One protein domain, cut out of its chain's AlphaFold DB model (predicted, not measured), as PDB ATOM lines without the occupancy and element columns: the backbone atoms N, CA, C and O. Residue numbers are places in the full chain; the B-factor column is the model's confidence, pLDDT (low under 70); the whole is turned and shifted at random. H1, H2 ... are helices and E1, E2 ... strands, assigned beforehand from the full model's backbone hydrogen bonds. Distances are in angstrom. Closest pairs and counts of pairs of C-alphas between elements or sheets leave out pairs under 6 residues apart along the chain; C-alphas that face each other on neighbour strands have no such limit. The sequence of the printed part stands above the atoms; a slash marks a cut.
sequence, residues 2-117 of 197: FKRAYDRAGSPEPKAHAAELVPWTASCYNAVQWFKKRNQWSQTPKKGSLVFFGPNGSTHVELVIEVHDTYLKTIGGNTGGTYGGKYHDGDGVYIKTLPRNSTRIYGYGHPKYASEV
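What this domain is: This is residues 2 to 117 of the 197 residues of the protein "Phage protein" of Nonomuraea gerenzanensis (UniProt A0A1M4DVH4). A strongly twisted, curled sheet of five strands makes the core, with H3 packed over E1 and E5 at one end of it, while the first residues run off as a thin arm, of which residues 4 to 14 stick out free. Two long loops, residues 37 to 49 and 78 to 92, hold no named element. The printed part has 116 residues, with four named helices and five named strands in the order H1 H2 H3 E1 E2 E3 E4 E5 H4; the sheet's order is E4 E3 E2 E1 E5, antiparallel throughout. The class is mixed, helices and strands, with under half of the residues in named elements. The whole is compact, with a radius of gyration of the C-alphas of 14.6 A and spans of 43 by 33 by 24 A.

How they stand to each other: H1, residues 2 to 6, is not on the sheet, and neither is H2, residues 15 to 21. H3, residues 28 to 36, is on the sheet at a height of 9.1 A, over E1, residues 50 to 53, and E5, residues 105 to 109. It runs slantwise to the strands, at 52 degrees to E1 on the local plane. The closest C-alphas of H3 and E5 are those of Phe 35 and Gly 109, 5.7 A apart. E1 and E2, residues 60 to 67, form a hairpin, with N 51 and O 62 2.9 A apart, within hydrogen-bond range. E2 bends by 59 degrees at residue 64, and its pairing is staggered: residues 60 to 63 pair with E1 and 63 to 67 with E3, residues 71 to 77. The hairpin of E2 and E3 has N 75 and O 63 at 2.8 A. E3 and E4, residues 93 to 99, form a hairpin across a long link, with N 96 and O 74 at 2.8 A. E1 to E4 make a meander, each strand the antiparallel neighbour of the one before. E5 is the antiparallel neighbour of E1, with N 50 and O 109 at 2.8 A; residues 41 to 42 pair with its residues 108 to 109. H4, residues 114 to 117, is close to but not clearly touching H2, the closest C-alphas being those of Leu 21 and Ala 114, 7.5 A apart. Every O i to N i+4 pair is within hydrogen-bond range in H3, but 0 of 1 in H1 and 1 of 3 in H2, where O i to N i+3 pairs give 1 of 2 and 2 of 4; H4 is too short for an O i to N i+4 pair.

Where its parts are: H1 begins at C-alpha 2, (119.993, 112.070, 130.593), and measures 7.0 A; H2 measures 10.6 A and H3 12.4 A. E1 measures 10.0 A, E2 18.7 A, E3 18.9 A, E4 19.1 A and E5 11.6 A. H4, 5.2 A, ends at C-alpha 117, (111.500, 123.455, 147.565).

The domain as a whole: The C-alphas farthest apart, those of Gly 10 and Thr 70, are 43.0 A apart. The printed part has no cut; the links H3 to E1 and E3 to E4 are long. Mean pLDDT of the printed part is 72.6, and residues 2 to 21, 78 to 94 and 113 to 117 are under 70.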
ATOM      1  N   PHE A   2     120.020 112.480 129.172       35.28
ATOM      2  CA  PHE A   2     119.993 112.070 130.593       35.28
ATOM      3  C   PHE A   2     119.530 110.626 130.878       35.28
ATOM      4  O   PHE A   2     120.011 110.002 131.817       35.28
ATOM      5  N   LYS A   3     118.654 110.053 130.040       33.47
ATOM      6  CA  LYS A   3     118.118 108.692 130.242       33.47
ATOM      7  C   LYS A   3     119.178 107.584 130.089       33.47
ATOM      8  O   LYS A   3     119.227 106.658 130.889       33.47
ATOM      9  N   ARG A   4     120.056 107.682 129.080       31.81
ATOM     10  CA  ARG A   4     120.985 106.591 128.718       31.81
ATOM     11  C   ARG A   4     122.180 106.439 129.666       31.81
ATOM     12  O   ARG A   4     122.686 105.333 129.801       31.81
ATOM     13  N   ALA A   5     122.609 107.511 130.334       36.16
ATOM     14  CA  ALA A   5     123.695 107.445 131.316       36.16
ATOM     15  C   ALA A   5     123.266 106.760 132.630       36.16
ATOM     16  O   ALA A   5     124.099 106.186 133.323       36.16
ATOM     17  N   TYR A   6     121.969 106.792 132.956       36.53
ATOM     18  CA  TYR A   6     121.430 106.297 134.224       36.53
ATOM     19  C   TYR A   6     120.889 104.863 134.154       36.53
ATOM     20  O   TYR A   6     121.024 104.119 135.123       36.53
ATOM     21  N   ASP A   7     120.353 104.430 133.005       36.84
ATOM     22  CA  ASP A   7     119.840 103.059 132.825       36.84
ATOM     23  C   ASP A   7     120.929 101.970 133.053       36.84
ATOM     24  O   ASP A   7     120.598 100.807 133.254       36.84
ATOM     25  N   ARG A   8     122.224 102.333 133.110       41.69
ATOM     26  CA  ARG A   8     123.342 101.438 133.489       41.69
ATOM     27  C   ARG A   8     123.665 101.383 134.994       41.69
ATOM     28  O   ARG A   8     124.506 100.582 135.378       41.69
ATOM     29  N   ALA A   9     123.050 102.214 135.840       36.25
ATOM     30  CA  ALA A   9     123.483 102.423 137.232       36.25
ATOM     31  C   ALA A   9     122.590 101.785 138.323       36.25
ATOM     32  O   ALA A   9     122.891 101.940 139.503       36.25
ATOM     33  N   GLY A  10     121.522 101.062 137.965       35.12
ATOM     34  CA  GLY A  10     120.879 100.069 138.845       35.12
ATOM     35  C   GLY A  10     120.447 100.504 140.261       35.12
ATOM     36  O   GLY A  10     120.663  99.744 141.199       35.12
ATOM     37  N   SER A  11     119.815 101.671 140.455       33.25
ATOM     38  CA  SER A  11     119.186 102.032 141.745       33.25
ATOM     39  C   SER A  11     117.765 102.597 141.543       33.25
ATOM     40  O   SER A  11     117.590 103.449 140.670       33.25
ATOM     41  N   PRO A  12     116.735 102.133 142.283       35.84
ATOM     42  CA  PRO A  12     115.337 102.485 142.008       35.84
ATOM     43  C   PRO A  12     114.803 103.772 142.677       35.84
ATOM     44  O   PRO A  12     113.766 104.268 142.244       35.84
ATOM     45  N   GLU A  13     115.479 104.371 143.662       38.34
ATOM     46  CA  GLU A  13     114.905 105.464 144.487       38.34
ATOM     47  C   GLU A  13     115.043 106.933 143.989       38.34
ATOM     48  O   GLU A  13     114.178 107.745 144.313       38.34
ATOM     49  N   PRO A  14     116.028 107.352 143.164       45.72
ATOM     50  CA  PRO A  14     116.186 108.768 142.767       45.72
ATOM     51  C   PRO A  14     115.130 109.342 141.800       45.72
ATOM     52  O   PRO A  14     115.116 110.549 141.547       45.72
ATOM     53  N   LYS A  15     114.281 108.497 141.199       39.47
ATOM     54  CA  LYS A  15     113.399 108.879 140.077       39.47
ATOM     55  C   LYS A  15     112.239 109.791 140.487       39.47
ATOM     56  O   LYS A  15     111.883 110.677 139.713       39.47
ATOM     57  N   ALA A  16     111.666 109.587 141.673       39.88
ATOM     58  CA  ALA A  16     110.478 110.318 142.114       39.88
ATOM     59  C   ALA A  16     110.794 111.789 142.419       39.88
ATOM     60  O   ALA A  16     110.148 112.683 141.882       39.88
ATOM     61  N   HIS A  17     111.862 112.047 143.181       46.84
ATOM     62  CA  HIS A  17     112.212 113.410 143.575       46.84
ATOM     63  C   HIS A  17     112.727 114.246 142.394       46.84
ATOM     64  O   HIS A  17     112.351 115.399 142.243       46.84
ATOM     65  N   ALA A  18     113.529 113.673 141.485       50.34
ATOM     66  CA  ALA A  18     114.048 114.418 140.333       50.34
ATOM     67  C   ALA A  18     112.949 114.863 139.346       50.34
ATOM     68  O   ALA A  18     113.051 115.946 138.769       50.34
ATOM     69  N   ALA A  19     111.892 114.059 139.174       58.34
ATOM     70  CA  ALA A  19     110.779 114.358 138.269       58.34
ATOM     71  C   ALA A  19     109.877 115.512 138.751       58.34
ATOM     72  O   ALA A  19     109.127 116.076 137.951       58.34
ATOM     73  N   GLU A  20     109.948 115.872 140.035       66.50
ATOM     74  CA  GLU A  20     109.251 117.029 140.611       66.50
ATOM     75  C   GLU A  20     110.008 118.342 140.369       66.50
ATOM     76  O   GLU A  20     109.392 119.398 140.220       66.50
ATOM     77  N   LEU A  21     111.343 118.279 140.297       68.00
ATOM     78  CA  LEU A  21     112.207 119.460 140.205       68.00
ATOM     79  C   LEU A  21     112.394 119.926 138.754       68.00
ATOM     80  O   LEU A  21     112.450 121.131 138.497       68.00
ATOM     81  N   VAL A  22     112.496 118.984 137.804       78.50
ATOM     82  CA  VAL A  22     112.846 119.230 136.393       78.50
ATOM     83  C   VAL A  22     112.172 118.192 135.472       78.50
ATOM     84  O   VAL A  22     111.991 117.042 135.877       78.50
ATOM     85  N   PRO A  23     111.792 118.533 134.222       82.75
ATOM     86  CA  PRO A  23     111.120 117.587 133.335       82.75
ATOM     87  C   PRO A  23     112.023 116.419 132.917       82.75
ATOM     88  O   PRO A  23     113.070 116.605 132.294       82.75
ATOM     89  N   TRP A  24     111.562 115.191 133.161       82.31
ATOM     90  CA  TRP A  24     112.208 113.973 132.667       82.31
ATOM     91  C   TRP A  24     111.748 113.657 131.238       82.31
ATOM     92  O   TRP A  24     110.842 112.857 131.009       82.31
ATOM     93  N   THR A  25     112.358 114.296 130.242       81.81
ATOM     94  CA  THR A  25     112.009 114.089 128.827       81.81
ATOM     95  C   THR A  25     113.210 114.306 127.914       81.81
ATOM     96  O   THR A  25     114.131 115.053 128.236       81.81
ATOM     97  N   ALA A  26     113.207 113.644 126.756       80.44
ATOM     98  CA  ALA A  26     114.148 113.926 125.671       80.44
ATOM     99  C   ALA A  26     113.627 114.998 124.693       80.44
ATOM    100  O   ALA A  26     114.392 115.477 123.865       80.44
ATOM    101  N   SER A  27     112.343 115.366 124.780       86.56
ATOM    102  CA  SER A  27     111.708 116.369 123.919       86.56
ATOM    103  C   SER A  27     111.739 117.747 124.576       86.56
ATOM    104  O   SER A  27     111.119 117.946 125.626       86.56
ATOM    105  N   CYS A  28     112.414 118.705 123.934       90.00
ATOM    106  CA  CYS A  28     112.460 120.096 124.389       90.00
ATOM    107  C   CYS A  28     111.059 120.719 124.415       90.00
ATOM    108  O   CYS A  28     110.684 121.334 125.407       90.00
ATOM    109  N   TYR A  29     110.237 120.456 123.394       93.12
ATOM    110  CA  TYR A  29     108.845 120.908 123.372       93.12
ATOM    111  C   TYR A  29     108.066 120.418 124.603       93.12
ATOM    112  O   TYR A  29     107.438 121.214 125.298       93.12
ATOM    113  N   ASN A  30     108.164 119.127 124.939       94.12
ATOM    114  CA  ASN A  30     107.477 118.586 126.116       94.12
ATOM    115  C   ASN A  30     108.007 119.195 127.422       94.12
ATOM    116  O   ASN A  30     107.226 119.411 128.347       94.12
ATOM    117  N   ALA A  31     109.305 119.502 127.502       94.50
ATOM    118  CA  ALA A  31     109.894 120.179 128.657       94.50
ATOM    119  C   ALA A  31     109.350 121.610 128.815       94.50
ATOM    120  O   ALA A  31     108.954 121.992 129.915       94.50
ATOM    121  N   VAL A  32     109.237 122.368 127.718       96.56
ATOM    122  CA  VAL A  32     108.598 123.695 127.710       96.56
ATOM    123  C   VAL A  32     107.161 123.601 128.226       96.56
ATOM    124  O   VAL A  32     106.781 124.347 129.129       96.56
ATOM    125  N   GLN A  33     106.363 122.659 127.709       96.38
ATOM    126  CA  GLN A  33     104.979 122.479 128.164       96.38
ATOM    127  C   GLN A  33     104.905 122.084 129.644       96.38
ATOM    128  O   GLN A  33     104.025 122.551 130.366       96.38
ATOM    129  N   TRP A  34     105.837 121.256 130.116       94.50
ATOM    130  CA  TRP A  34     105.918 120.854 131.519       94.50
ATOM    131  C   TRP A  34     106.149 122.053 132.447       94.50
ATOM    132  O   TRP A  34     105.451 122.159 133.457       94.50
ATOM    133  N   PHE A  35     107.062 122.964 132.085       95.25
ATOM    134  CA  PHE A  35     107.338 124.182 132.857       95.25
ATOM    135  C   PHE A  35     106.160 125.156 132.824       95.25
ATOM    136  O   PHE A  35     105.781 125.689 133.867       95.25
ATOM    137  N   LYS A  36     105.535 125.350 131.653       94.50
ATOM    138  CA  LYS A  36     104.347 126.209 131.511       94.50
ATOM    139  C   LYS A  36     103.198 125.732 132.399       94.50
ATOM    140  O   LYS A  36     102.659 126.523 133.161       94.50
ATOM    141  N   LYS A  37     102.893 124.427 132.389       94.44
ATOM    142  CA  LYS A  37     101.845 123.822 133.238       94.44
ATOM    143  C   LYS A  37     102.090 123.982 134.742       94.44
ATOM    144  O   LYS A  37     101.166 123.797 135.522       94.44
ATOM    145  N   ARG A  38     103.324 124.285 135.152       90.00
ATOM    146  CA  ARG A  38     103.729 124.419 136.558       90.00
ATOM    147  C   ARG A  38     104.032 125.857 136.968       90.00
ATOM    148  O   ARG A  38     104.571 126.059 138.051       90.00
ATOM    149  N   ASN A  39     103.703 126.843 136.129       90.75
ATOM    150  CA  ASN A  39     104.036 128.256 136.353       90.75
ATOM    151  C   ASN A  39     105.543 128.494 136.565       90.75
ATOM    152  O   ASN A  39     105.957 129.367 137.318       90.75
ATOM    153  N   GLN A  40     106.375 127.696 135.896       92.50
ATOM    154  CA  GLN A  40     107.837 127.738 135.976       92.50
ATOM    155  C   GLN A  40     108.469 128.177 134.646       92.50
ATOM    156  O   GLN A  40     109.643 127.920 134.396       92.50
ATOM    157  N   TRP A  41     107.689 128.792 133.756       96.12
ATOM    158  CA  TRP A  41     108.164 129.314 132.477       96.12
ATOM    159  C   TRP A  41     108.321 130.834 132.539       96.12
ATOM    160  O   TRP A  41     107.465 131.519 133.095       96.12
ATOM    161  N   SER A  42     109.384 131.373 131.946       95.31
ATOM    162  CA  SER A  42     109.685 132.806 131.971       95.31
ATOM    163  C   SER A  42     110.439 133.267 130.723       95.31
ATOM    164  O   SER A  42     111.056 132.471 130.016       95.31
ATOM    165  N   GLN A  43     110.423 134.579 130.487       94.50
ATOM    166  CA  GLN A  43     111.294 135.263 129.523       94.50
ATOM    167  C   GLN A  43     112.554 135.854 130.178       94.50
ATOM    168  O   GLN A  43     113.432 136.374 129.495       94.50
ATOM    169  N   THR A  44     112.678 135.740 131.500       91.75
ATOM    170  CA  THR A  44     113.805 136.279 132.262       91.75
ATOM    171  C   THR A  44     114.754 135.148 132.670       91.75
ATOM    172  O   THR A  44     114.309 134.205 133.332       91.75
ATOM    173  N   PRO A  45     116.052 135.215 132.318       90.25
ATOM    174  CA  PRO A  45     117.031 134.218 132.738       90.25
ATOM    175  C   PRO A  45     117.359 134.340 134.229       90.25
ATOM    176  O   PRO A  45     117.443 135.441 134.773       90.25
ATOM    177  N   LYS A  46     117.648 133.203 134.865       87.12
ATOM    178  CA  LYS A  46     118.266 133.103 136.190       87.12
ATOM    179  C   LYS A  46     119.409 132.088 136.112       87.12
ATOM    180  O   LYS A  46     119.373 131.151 135.313       87.12
ATOM    181  N   LYS A  47     120.430 132.234 136.958       82.50
ATOM    182  CA  LYS A  47     121.403 131.154 137.170       82.50
ATOM    183  C   LYS A  47     120.658 129.887 137.610       82.50
ATOM    184  O   LYS A  47     119.869 129.928 138.549       82.50
ATOM    185  N   GLY A  48     120.902 128.777 136.920       82.94
ATOM    186  CA  GLY A  48     120.173 127.523 137.086       82.94
ATOM    187  C   GLY A  48     118.973 127.353 136.148       82.94
ATOM    188  O   GLY A  48     118.443 126.253 136.064       82.94
ATOM    189  N   SER A  49     118.524 128.360 135.399       92.38
ATOM    190  CA  SER A  49     117.458 128.141 134.411       92.38
ATOM    191  C   SER A  49     117.886 127.153 133.326       92.38
ATOM    192  O   SER A  49     119.061 127.086 132.958       92.38
ATOM    193  N   LEU A  50     116.922 126.433 132.758       94.75
ATOM    194  CA  LEU A  50     117.098 125.773 131.469       94.75
ATOM    195  C   LEU A  50     116.684 126.746 130.367       94.75
ATOM    196  O   LEU A  50     115.523 127.151 130.314       94.75
ATOM    197  N   VAL A  51     117.620 127.134 129.501       95.44
ATOM    198  CA  VAL A  51     117.334 127.962 128.321       95.44
ATOM    199  C   VAL A  51     116.950 127.062 127.154       95.44
ATOM    200  O   VAL A  51     117.645 126.088 126.867       95.44
ATOM    201  N   PHE A  52     115.838 127.376 126.494       95.56
ATOM    202  CA  PHE A  52     115.317 126.622 125.355       95.56
ATOM    203  C   PHE A  52     115.398 127.442 124.077       95.56
ATOM    204  O   PHE A  52     115.154 128.651 124.081       95.56
ATOM    205  N   PHE A  53     115.691 126.761 122.973       92.56
ATOM    206  CA  PHE A  53     115.974 127.401 121.696       92.56
ATOM    207  C   PHE A  53     114.993 127.016 120.588       92.56
ATOM    208  O   PHE A  53     114.355 125.959 120.618       92.56
ATOM    209  N   GLY A  54     114.943 127.884 119.579       90.06
ATOM    210  CA  GLY A  54     114.226 127.686 118.325       90.06
ATOM    211  C   GLY A  54     112.709 127.830 118.441       90.06
ATOM    212  O   GLY A  54     112.186 128.184 119.499       90.06
ATOM    213  N   PRO A  55     111.976 127.554 117.349       90.44
ATOM    214  CA  PRO A  55     110.526 127.686 117.321       90.44
ATOM    215  C   PRO A  55     109.878 126.893 118.457       90.44
ATOM    216  O   PRO A  55     110.123 125.692 118.617       90.44
ATOM    217  N   ASN A  56     109.072 127.573 119.271       92.88
ATOM    218  CA  ASN A  56     108.401 127.001 120.441       92.88
ATOM    219  C   ASN A  56     109.336 126.354 121.485       92.88
ATOM    220  O   ASN A  56     108.882 125.539 122.288       92.88
ATOM    221  N   GLY A  57     110.633 126.684 121.469       92.88
ATOM    222  CA  GLY A  57     111.636 126.120 122.377       92.88
ATOM    223  C   GLY A  57     111.912 124.641 122.121       92.88
ATOM    224  O   GLY A  57     112.281 123.912 123.037       92.88
ATOM    225  N   SER A  58     111.654 124.166 120.900       91.06
ATOM    226  CA  SER A  58     111.632 122.737 120.579       91.06
ATOM    227  C   SER A  58     112.967 122.171 120.093       91.06
ATOM    228  O   SER A  58     113.092 120.949 120.009       91.06
ATOM    229  N   THR A  59     113.964 123.009 119.796       87.75
ATOM    230  CA  THR A  59     115.151 122.558 119.048       87.75
ATOM    231  C   THR A  59     116.325 122.180 119.938       87.75
ATOM    232  O   THR A  59     117.028 121.214 119.646       87.75
ATOM    233  N   HIS A  60     116.556 122.914 121.026       89.50
ATOM    234  CA  HIS A  60     117.696 122.674 121.907       89.50
ATOM    235  C   HIS A  60     117.435 123.178 123.326       89.50
ATOM    236  O   HIS A  60     116.568 124.030 123.536       89.50
ATOM    237  N   VAL A  61     118.210 122.672 124.286       91.19
ATOM    238  CA  VAL A  61     118.163 123.084 125.692       91.19
ATOM    239  C   VAL A  61     119.559 123.078 126.310       91.19
ATOM    240  O   VAL A  61     120.342 122.160 126.069       91.19
ATOM    241  N   GLU A  62     119.853 124.080 127.136       90.94
ATOM    242  CA  GLU A  62     121.117 124.201 127.875       90.94
ATOM    243  C   GLU A  62     120.880 124.687 129.313       90.94
ATOM    244  O   GLU A  62     119.848 125.293 129.613       90.94
ATOM    245  N   LEU A  63     121.836 124.439 130.212       89.81
ATOM    246  CA  LEU A  63     121.805 124.937 131.592       89.81
ATOM    247  C   LEU A  63     122.461 126.316 131.676       89.81
ATOM    248  O   LEU A  63     123.631 126.444 131.336       89.81
ATOM    249  N   VAL A  64     121.772 127.324 132.203       86.88
ATOM    250  CA  VAL A  64     122.353 128.645 132.492       86.88
ATOM    251  C   VAL A  64     123.204 128.570 133.763       86.88
ATOM    252  O   VAL A  64     122.692 128.248 134.834       86.88
ATOM    253  N   ILE A  65     124.492 128.903 133.671       79.31
ATOM    254  CA  ILE A  65     125.431 128.896 134.808       79.31
ATOM    255  C   ILE A  65     125.838 130.299 135.276       79.31
ATOM    256  O   ILE A  65     126.178 130.463 136.448       79.31
ATOM    257  N   GLU A  66     125.738 131.312 134.410       74.50
ATOM    258  CA  GLU A  66     125.922 132.731 134.749       74.50
ATOM    259  C   GLU A  66     124.986 133.610 133.904       74.50
ATOM    260  O   GLU A  66     124.712 133.296 132.743       74.50
ATOM    261  N   VAL A  67     124.527 134.721 134.482       81.62
ATOM    262  CA  VAL A  67     123.728 135.755 133.807       81.62
ATOM    263  C   VAL A  67     124.488 137.069 133.925       81.62
ATOM    264  O   VAL A  67     124.767 137.506 135.036       81.62
ATOM    265  N   HIS A  68     124.808 137.680 132.789       80.06
ATOM    266  CA  HIS A  68     125.410 139.009 132.690       80.06
ATOM    267  C   HIS A  68     124.431 139.959 131.993       80.06
ATOM    268  O   HIS A  68     123.395 139.535 131.463       80.06
ATOM    269  N   ASP A  69     124.756 141.250 131.966       78.19
ATOM    270  CA  ASP A  69     123.880 142.268 131.375       78.19
ATOM    271  C   ASP A  69     123.595 141.991 129.896       78.19
ATOM    272  O   ASP A  69     122.443 142.046 129.461       78.19
ATOM    273  N   THR A  70     124.626 141.601 129.141       72.31
ATOM    274  CA  THR A  70     124.559 141.430 127.682       72.31
ATOM    275  C   THR A  70     124.646 139.978 127.215       72.31
ATOM    276  O   THR A  70     124.302 139.682 126.068       72.31
ATOM    277  N   TYR A  71     125.060 139.043 128.075       80.50
ATOM    278  CA  TYR A  71     125.257 137.642 127.700       80.50
ATOM    279  C   TYR A  71     124.953 136.658 128.835       80.50
ATOM    280  O   TYR A  71     124.858 137.014 130.005       80.50
ATOM    281  N   LEU A  72     124.802 135.387 128.478       81.31
ATOM    282  CA  LEU A  72     124.682 134.254 129.386       81.31
ATOM    283  C   LEU A  72     125.901 133.351 129.223       81.31
ATOM    284  O   LEU A  72     126.392 133.192 128.103       81.31
ATOM    285  N   LYS A  73     126.331 132.701 130.310       78.31
ATOM    286  CA  LYS A  73     127.134 131.478 130.192       78.31
ATOM    287  C   LYS A  73     126.253 130.264 130.410       78.31
ATOM    288  O   LYS A  73     125.490 130.217 131.380       78.31
ATOM    289  N   THR A  74     126.374 129.274 129.538       84.19
ATOM    290  CA  THR A  74     125.556 128.059 129.554       84.19
ATOM    291  C   THR A  74     126.411 126.800 129.485       84.19
ATOM    292  O   THR A  74     127.554 126.856 129.047       84.19
ATOM    293  N   ILE A  75     125.874 125.659 129.918       78.19
ATOM    294  CA  ILE A  75     126.431 124.326 129.674       78.19
ATOM    295  C   ILE A  75     125.475 123.578 128.744       78.19
ATOM    296  O   ILE A  75     124.329 123.310 129.114       78.19
ATOM    297  N   GLY A  76     125.952 123.228 127.551       78.44
ATOM    298  CA  GLY A  76     125.190 122.506 126.530       78.44
ATOM    299  C   GLY A  76     125.869 121.204 126.120       78.44
ATOM    300  O   GLY A  76     127.098 121.119 126.100       78.44
ATOM    301  N   GLY A  77     125.069 120.189 125.791       70.69
ATOM    302  CA  GLY A  77     125.545 118.902 125.276       70.69
ATOM    303  C   GLY A  77     124.967 118.596 123.898       70.69
ATOM    304  O   GLY A  77     123.903 119.104 123.557       70.69
ATOM    305  N   ASN A  78     125.642 117.736 123.127       62.03
ATOM    306  CA  ASN A  78     125.176 117.267 121.812       62.03
ATOM    307  C   ASN A  78     124.913 118.421 120.825       62.03
ATOM    308  O   ASN A  78     123.840 118.533 120.226       62.03
ATOM    309  N   THR A  79     125.872 119.341 120.734       54.31
ATOM    310  CA  THR A  79     125.687 120.576 119.974       54.31
ATOM    311  C   THR A  79     126.005 120.340 118.511       54.31
ATOM    312  O   THR A  79     127.168 120.148 118.187       54.31
ATOM    313  N   GLY A  80     124.967 120.384 117.676       47.12
ATOM    314  CA  GLY A  80     125.069 120.598 116.241       47.12
ATOM    315  C   GLY A  80     125.086 122.086 115.903       47.12
ATOM    316  O   GLY A  80     124.066 122.748 116.104       47.12
ATOM    317  N   GLY A  81     126.206 122.620 115.407       47.94
ATOM    318  CA  GLY A  81     126.284 123.955 114.789       47.94
ATOM    319  C   GLY A  81     126.458 125.177 115.718       47.94
ATOM    320  O   GLY A  81     125.825 125.336 116.762       47.94
ATOM    321  N   THR A  82     127.315 126.109 115.289       42.78
ATOM    322  CA  THR A  82     127.666 127.352 116.000       42.78
ATOM    323  C   THR A  82     126.894 128.585 115.557       42.78
ATOM    324  O   THR A  82     126.627 128.775 114.375       42.78
ATOM    325  N   TYR A  83     126.698 129.511 116.498       43.00
ATOM    326  CA  TYR A  83     126.816 130.937 116.192       43.00
ATOM    327  C   TYR A  83     128.322 131.232 116.021       43.00
ATOM    328  O   TYR A  83     129.038 131.310 117.013       43.00
ATOM    329  N   GLY A  84     128.825 131.283 114.780       48.91
ATOM    330  CA  GLY A  84     130.121 131.913 114.472       48.91
ATOM    331  C   GLY A  84     131.381 131.070 114.188       48.91
ATOM    332  O   GLY A  84     132.411 131.687 113.951       48.91
ATOM    333  N   GLY A  85     131.382 129.733 114.138       38.31
ATOM    334  CA  GLY A  85     132.590 129.006 113.699       38.31
ATOM    335  C   GLY A  85     132.651 127.524 114.071       38.31
ATOM    336  O   GLY A  85     132.452 127.161 115.217       38.31
ATOM    337  N   LYS A  86     132.947 126.687 113.070       37.97
ATOM    338  CA  LYS A  86     132.888 125.213 113.037       37.97
ATOM    339  C   LYS A  86     133.354 124.491 114.316       37.97
ATOM    340  O   LYS A  86     134.512 124.604 114.702       37.97
ATOM    341  N   TYR A  87     132.507 123.597 114.825       47.09
ATOM    342  CA  TYR A  87     132.935 122.417 115.580       47.09
ATOM    343  C   TYR A  87     132.347 121.180 114.906       47.09
ATOM    344  O   TYR A  87     131.207 121.206 114.453       47.09
ATOM    345  N   HIS A  88     133.148 120.127 114.782       39.69
ATOM    346  CA  HIS A  88     132.681 118.824 114.333       39.69
ATOM    347  C   HIS A  88     131.801 118.225 115.446       39.69
ATOM    348  O   HIS A  88     132.264 118.018 116.566       39.69
ATOM    349  N   ASP A  89     130.518 118.038 115.148       43.75
ATOM    350  CA  ASP A  89     129.476 117.591 116.073       43.75
ATOM    351  C   ASP A  89     129.708 116.138 116.538       43.75
ATOM    352  O   ASP A  89     129.875 115.252 115.700       43.75
ATOM    353  N   GLY A  90     129.660 115.857 117.854       45.12
ATOM    354  CA  GLY A  90     129.579 114.462 118.323       45.12
ATOM    355  C   GLY A  90     129.617 114.166 119.829       45.12
ATOM    356  O   GLY A  90     128.690 113.535 120.323       45.12
ATOM    357  N   ASP A  91     130.637 114.602 120.583       52.00
ATOM    358  CA  ASP A  91     131.059 113.817 121.774       52.00
ATOM    359  C   ASP A  91     131.215 114.575 123.114       52.00
ATOM    360  O   ASP A  91     131.818 114.050 124.051       52.00
ATOM    361  N   GLY A  92     130.684 115.798 123.267       56.41
ATOM    362  CA  GLY A  92     131.025 116.629 124.437       56.41
ATOM    363  C   GLY A  92     129.917 117.455 125.092       56.41
ATOM    364  O   GLY A  92     128.828 117.670 124.550       56.41
ATOM    365  N   VAL A  93     130.244 117.934 126.295       67.56
ATOM    366  CA  VAL A  93     129.489 118.901 127.102       67.56
ATOM    367  C   VAL A  93     130.398 120.106 127.335       67.56
ATOM    368  O   VAL A  93     131.496 119.941 127.864       67.56
ATOM    369  N   TYR A  94     129.956 121.304 126.949       64.06
ATOM    370  CA  TYR A  94     130.812 122.497 126.920       64.06
ATOM    371  C   TYR A  94     130.145 123.709 127.557       64.06
ATOM    372  O   TYR A  94     128.922 123.860 127.485       64.06
ATOM    373  N   ILE A  95     130.975 124.593 128.121       75.06
ATOM    374  CA  ILE A  95     130.568 125.948 128.493       75.06
ATOM    375  C   ILE A  95     130.482 126.802 127.225       75.06
ATOM    376  O   ILE A  95     131.386 126.760 126.392       75.06
ATOM    377  N   LYS A  96     129.420 127.596 127.092       75.19
ATOM    378  CA  LYS A  96     129.201 128.512 125.969       75.19
ATOM    379  C   LYS A  96     128.840 129.901 126.459       75.19
ATOM    380  O   LYS A  96     128.280 130.052 127.541       75.19
ATOM    381  N   THR A  97     129.113 130.888 125.615       82.56
ATOM    382  CA  THR A  97     128.670 132.270 125.795       82.56
ATOM    383  C   THR A  97     127.606 132.587 124.752       82.56
ATOM    384  O   THR A  97     127.830 132.405 123.557       82.56
ATOM    385  N   LEU A  98     126.442 133.048 125.204       81.56
ATOM    386  CA  LEU A  98     125.276 133.333 124.372       81.56
ATOM    387  C   LEU A  98     124.843 134.792 124.568       81.56
ATOM    388  O   LEU A  98     124.634 135.186 125.715       81.56
ATOM    389  N   PRO A  99     124.634 135.589 123.506       85.62
ATOM    390  CA  PRO A  99     124.036 136.914 123.644       85.62
ATOM    391  C   PRO A  99     122.654 136.819 124.296       85.62
ATOM    392  O   PRO A  99     121.810 136.032 123.865       85.62
ATOM    393  N   ARG A 100     122.396 137.632 125.323       86.56
ATOM    394  CA  ARG A 100     121.135 137.578 126.083       86.56
ATOM    395  C   ARG A 100     119.922 137.962 125.228       86.56
ATOM    396  O   ARG A 100     118.817 137.509 125.499       86.56
ATOM    397  N   ASN A 101     120.143 138.754 124.180       86.44
ATOM    398  CA  ASN A 101     119.155 139.152 123.178       86.44
ATOM    399  C   ASN A 101     119.131 138.233 121.939       86.44
ATOM    400  O   ASN A 101     118.576 138.612 120.909       86.44
ATOM    401  N   SER A 102     119.755 137.050 121.994       90.25
ATOM    402  CA  SER A 102     119.774 136.136 120.853       90.25
ATOM    403  C   SER A 102     118.355 135.736 120.450       90.25
ATOM    404  O   SER A 102     117.609 135.160 121.239       90.25
ATOM    405  N   THR A 103     118.019 135.945 119.178       90.25
ATOM    406  CA  THR A 103     116.722 135.569 118.587       90.25
ATOM    407  C   THR A 103     116.476 134.059 118.569       90.25
ATOM    408  O   THR A 103     115.356 133.609 118.345       90.25
ATOM    409  N   ARG A 104     117.516 133.253 118.819       89.31
ATOM    410  CA  ARG A 104     117.389 131.800 118.967       89.31
ATOM    411  C   ARG A 104     116.767 131.405 120.301       89.31
ATOM    412  O   ARG A 104     116.308 130.270 120.402       89.31
ATOM    413  N   ILE A 105     116.796 132.274 121.312       94.38
ATOM    414  CA  ILE A 105     116.234 131.996 122.633       94.38
ATOM    415  C   ILE A 105     114.716 132.089 122.546       94.38
ATOM    416  O   ILE A 105     114.166 133.117 122.166       94.38
ATOM    417  N   TYR A 106     114.039 131.015 122.938       96.62
ATOM    418  CA  TYR A 106     112.585 131.002 123.064       96.62
ATOM    419  C   TYR A 106     112.116 131.387 124.474       96.62
ATOM    420  O   TYR A 106     111.050 131.979 124.652       96.62
ATOM    421  N   GLY A 107     112.894 131.010 125.486       96.25
ATOM    422  CA  GLY A 107     112.624 131.342 126.878       96.25
ATOM    423  C   GLY A 107     113.271 130.358 127.840       96.25
ATOM    424  O   GLY A 107     114.125 129.550 127.459       96.25
ATOM    425  N   TYR A 108     112.854 130.445 129.098       97.56
ATOM    426  CA  TYR A 108     113.522 129.804 130.220       97.56
ATOM    427  C   TYR A 108     112.534 128.989 131.047       97.56
ATOM    428  O   TYR A 108     111.504 129.492 131.495       97.56
ATOM    429  N   GLY A 109     112.879 127.726 131.278       95.88
ATOM    430  CA  GLY A 109     112.288 126.931 132.343       95.88
ATOM    431  C   GLY A 109     113.067 127.143 133.635       95.88
ATOM    432  O   GLY A 109     114.297 127.105 133.619       95.88
ATOM    433  N   HIS A 110     112.364 127.337 134.746       91.69
ATOM    434  CA  HIS A 110     112.933 127.506 136.083       91.69
ATOM    435  C   HIS A 110     112.674 126.246 136.910       91.69
ATOM    436  O   HIS A 110     111.593 126.112 137.490       91.69
ATOM    437  N   PRO A 111     113.617 125.283 136.950       86.69
ATOM    438  CA  PRO A 111     113.497 124.129 137.830       86.69
ATOM    439  C   PRO A 111     113.297 124.577 139.273       86.69
ATOM    440  O   PRO A 111     113.961 125.503 139.733       86.69
ATOM    441  N   LYS A 112     112.421 123.880 139.998       77.31
ATOM    442  CA  LYS A 112     112.272 124.056 141.444       77.31
ATOM    443  C   LYS A 112     113.434 123.316 142.076       77.31
ATOM    444  O   LYS A 112     113.301 122.154 142.427       77.31
ATOM    445  N   TYR A 113     114.614 123.924 142.110       64.50
ATOM    446  CA  TYR A 113     115.778 123.282 142.716       64.50
ATOM    447  C   TYR A 113     115.520 122.971 144.189       64.50
ATOM    448  O   TYR A 113     114.677 123.599 144.818       64.50
ATOM    449  N   ALA A 114     116.280 122.037 144.765       51.25
ATOM    450  CA  ALA A 114     116.164 121.680 146.180       51.25
ATOM    451  C   ALA A 114     116.225 122.902 147.125       51.25
ATOM    452  O   ALA A 114     115.614 122.857 148.181       51.25
ATOM    453  N   SER A 115     116.895 123.994 146.719       48.56
ATOM    454  CA  SER A 115     116.941 125.285 147.424       48.56
ATOM    455  C   SER A 115     115.668 126.140 147.321       48.56
ATOM    456  O   SER A 115     115.522 127.105 148.062       48.56
ATOM    457  N   GLU A 116     114.780 125.827 146.379       45.25
ATOM    458  CA  GLU A 116     113.485 126.482 146.146       45.25
ATOM    459  C   GLU A 116     112.298 125.651 146.669       45.25
ATOM    460  O   GLU A 116     111.246 126.212 146.949       45.25
ATOM    461  N   VAL A 117     112.458 124.331 146.844       40.75
ATOM    462  CA  VAL A 117     111.500 123.455 147.565       40.75
ATOM    463  C   VAL A 117     111.866 123.233 149.038       40.75
ATOM    464  O   VAL A 117     111.052 122.729 149.799       40.75
TER     465      VAL A 117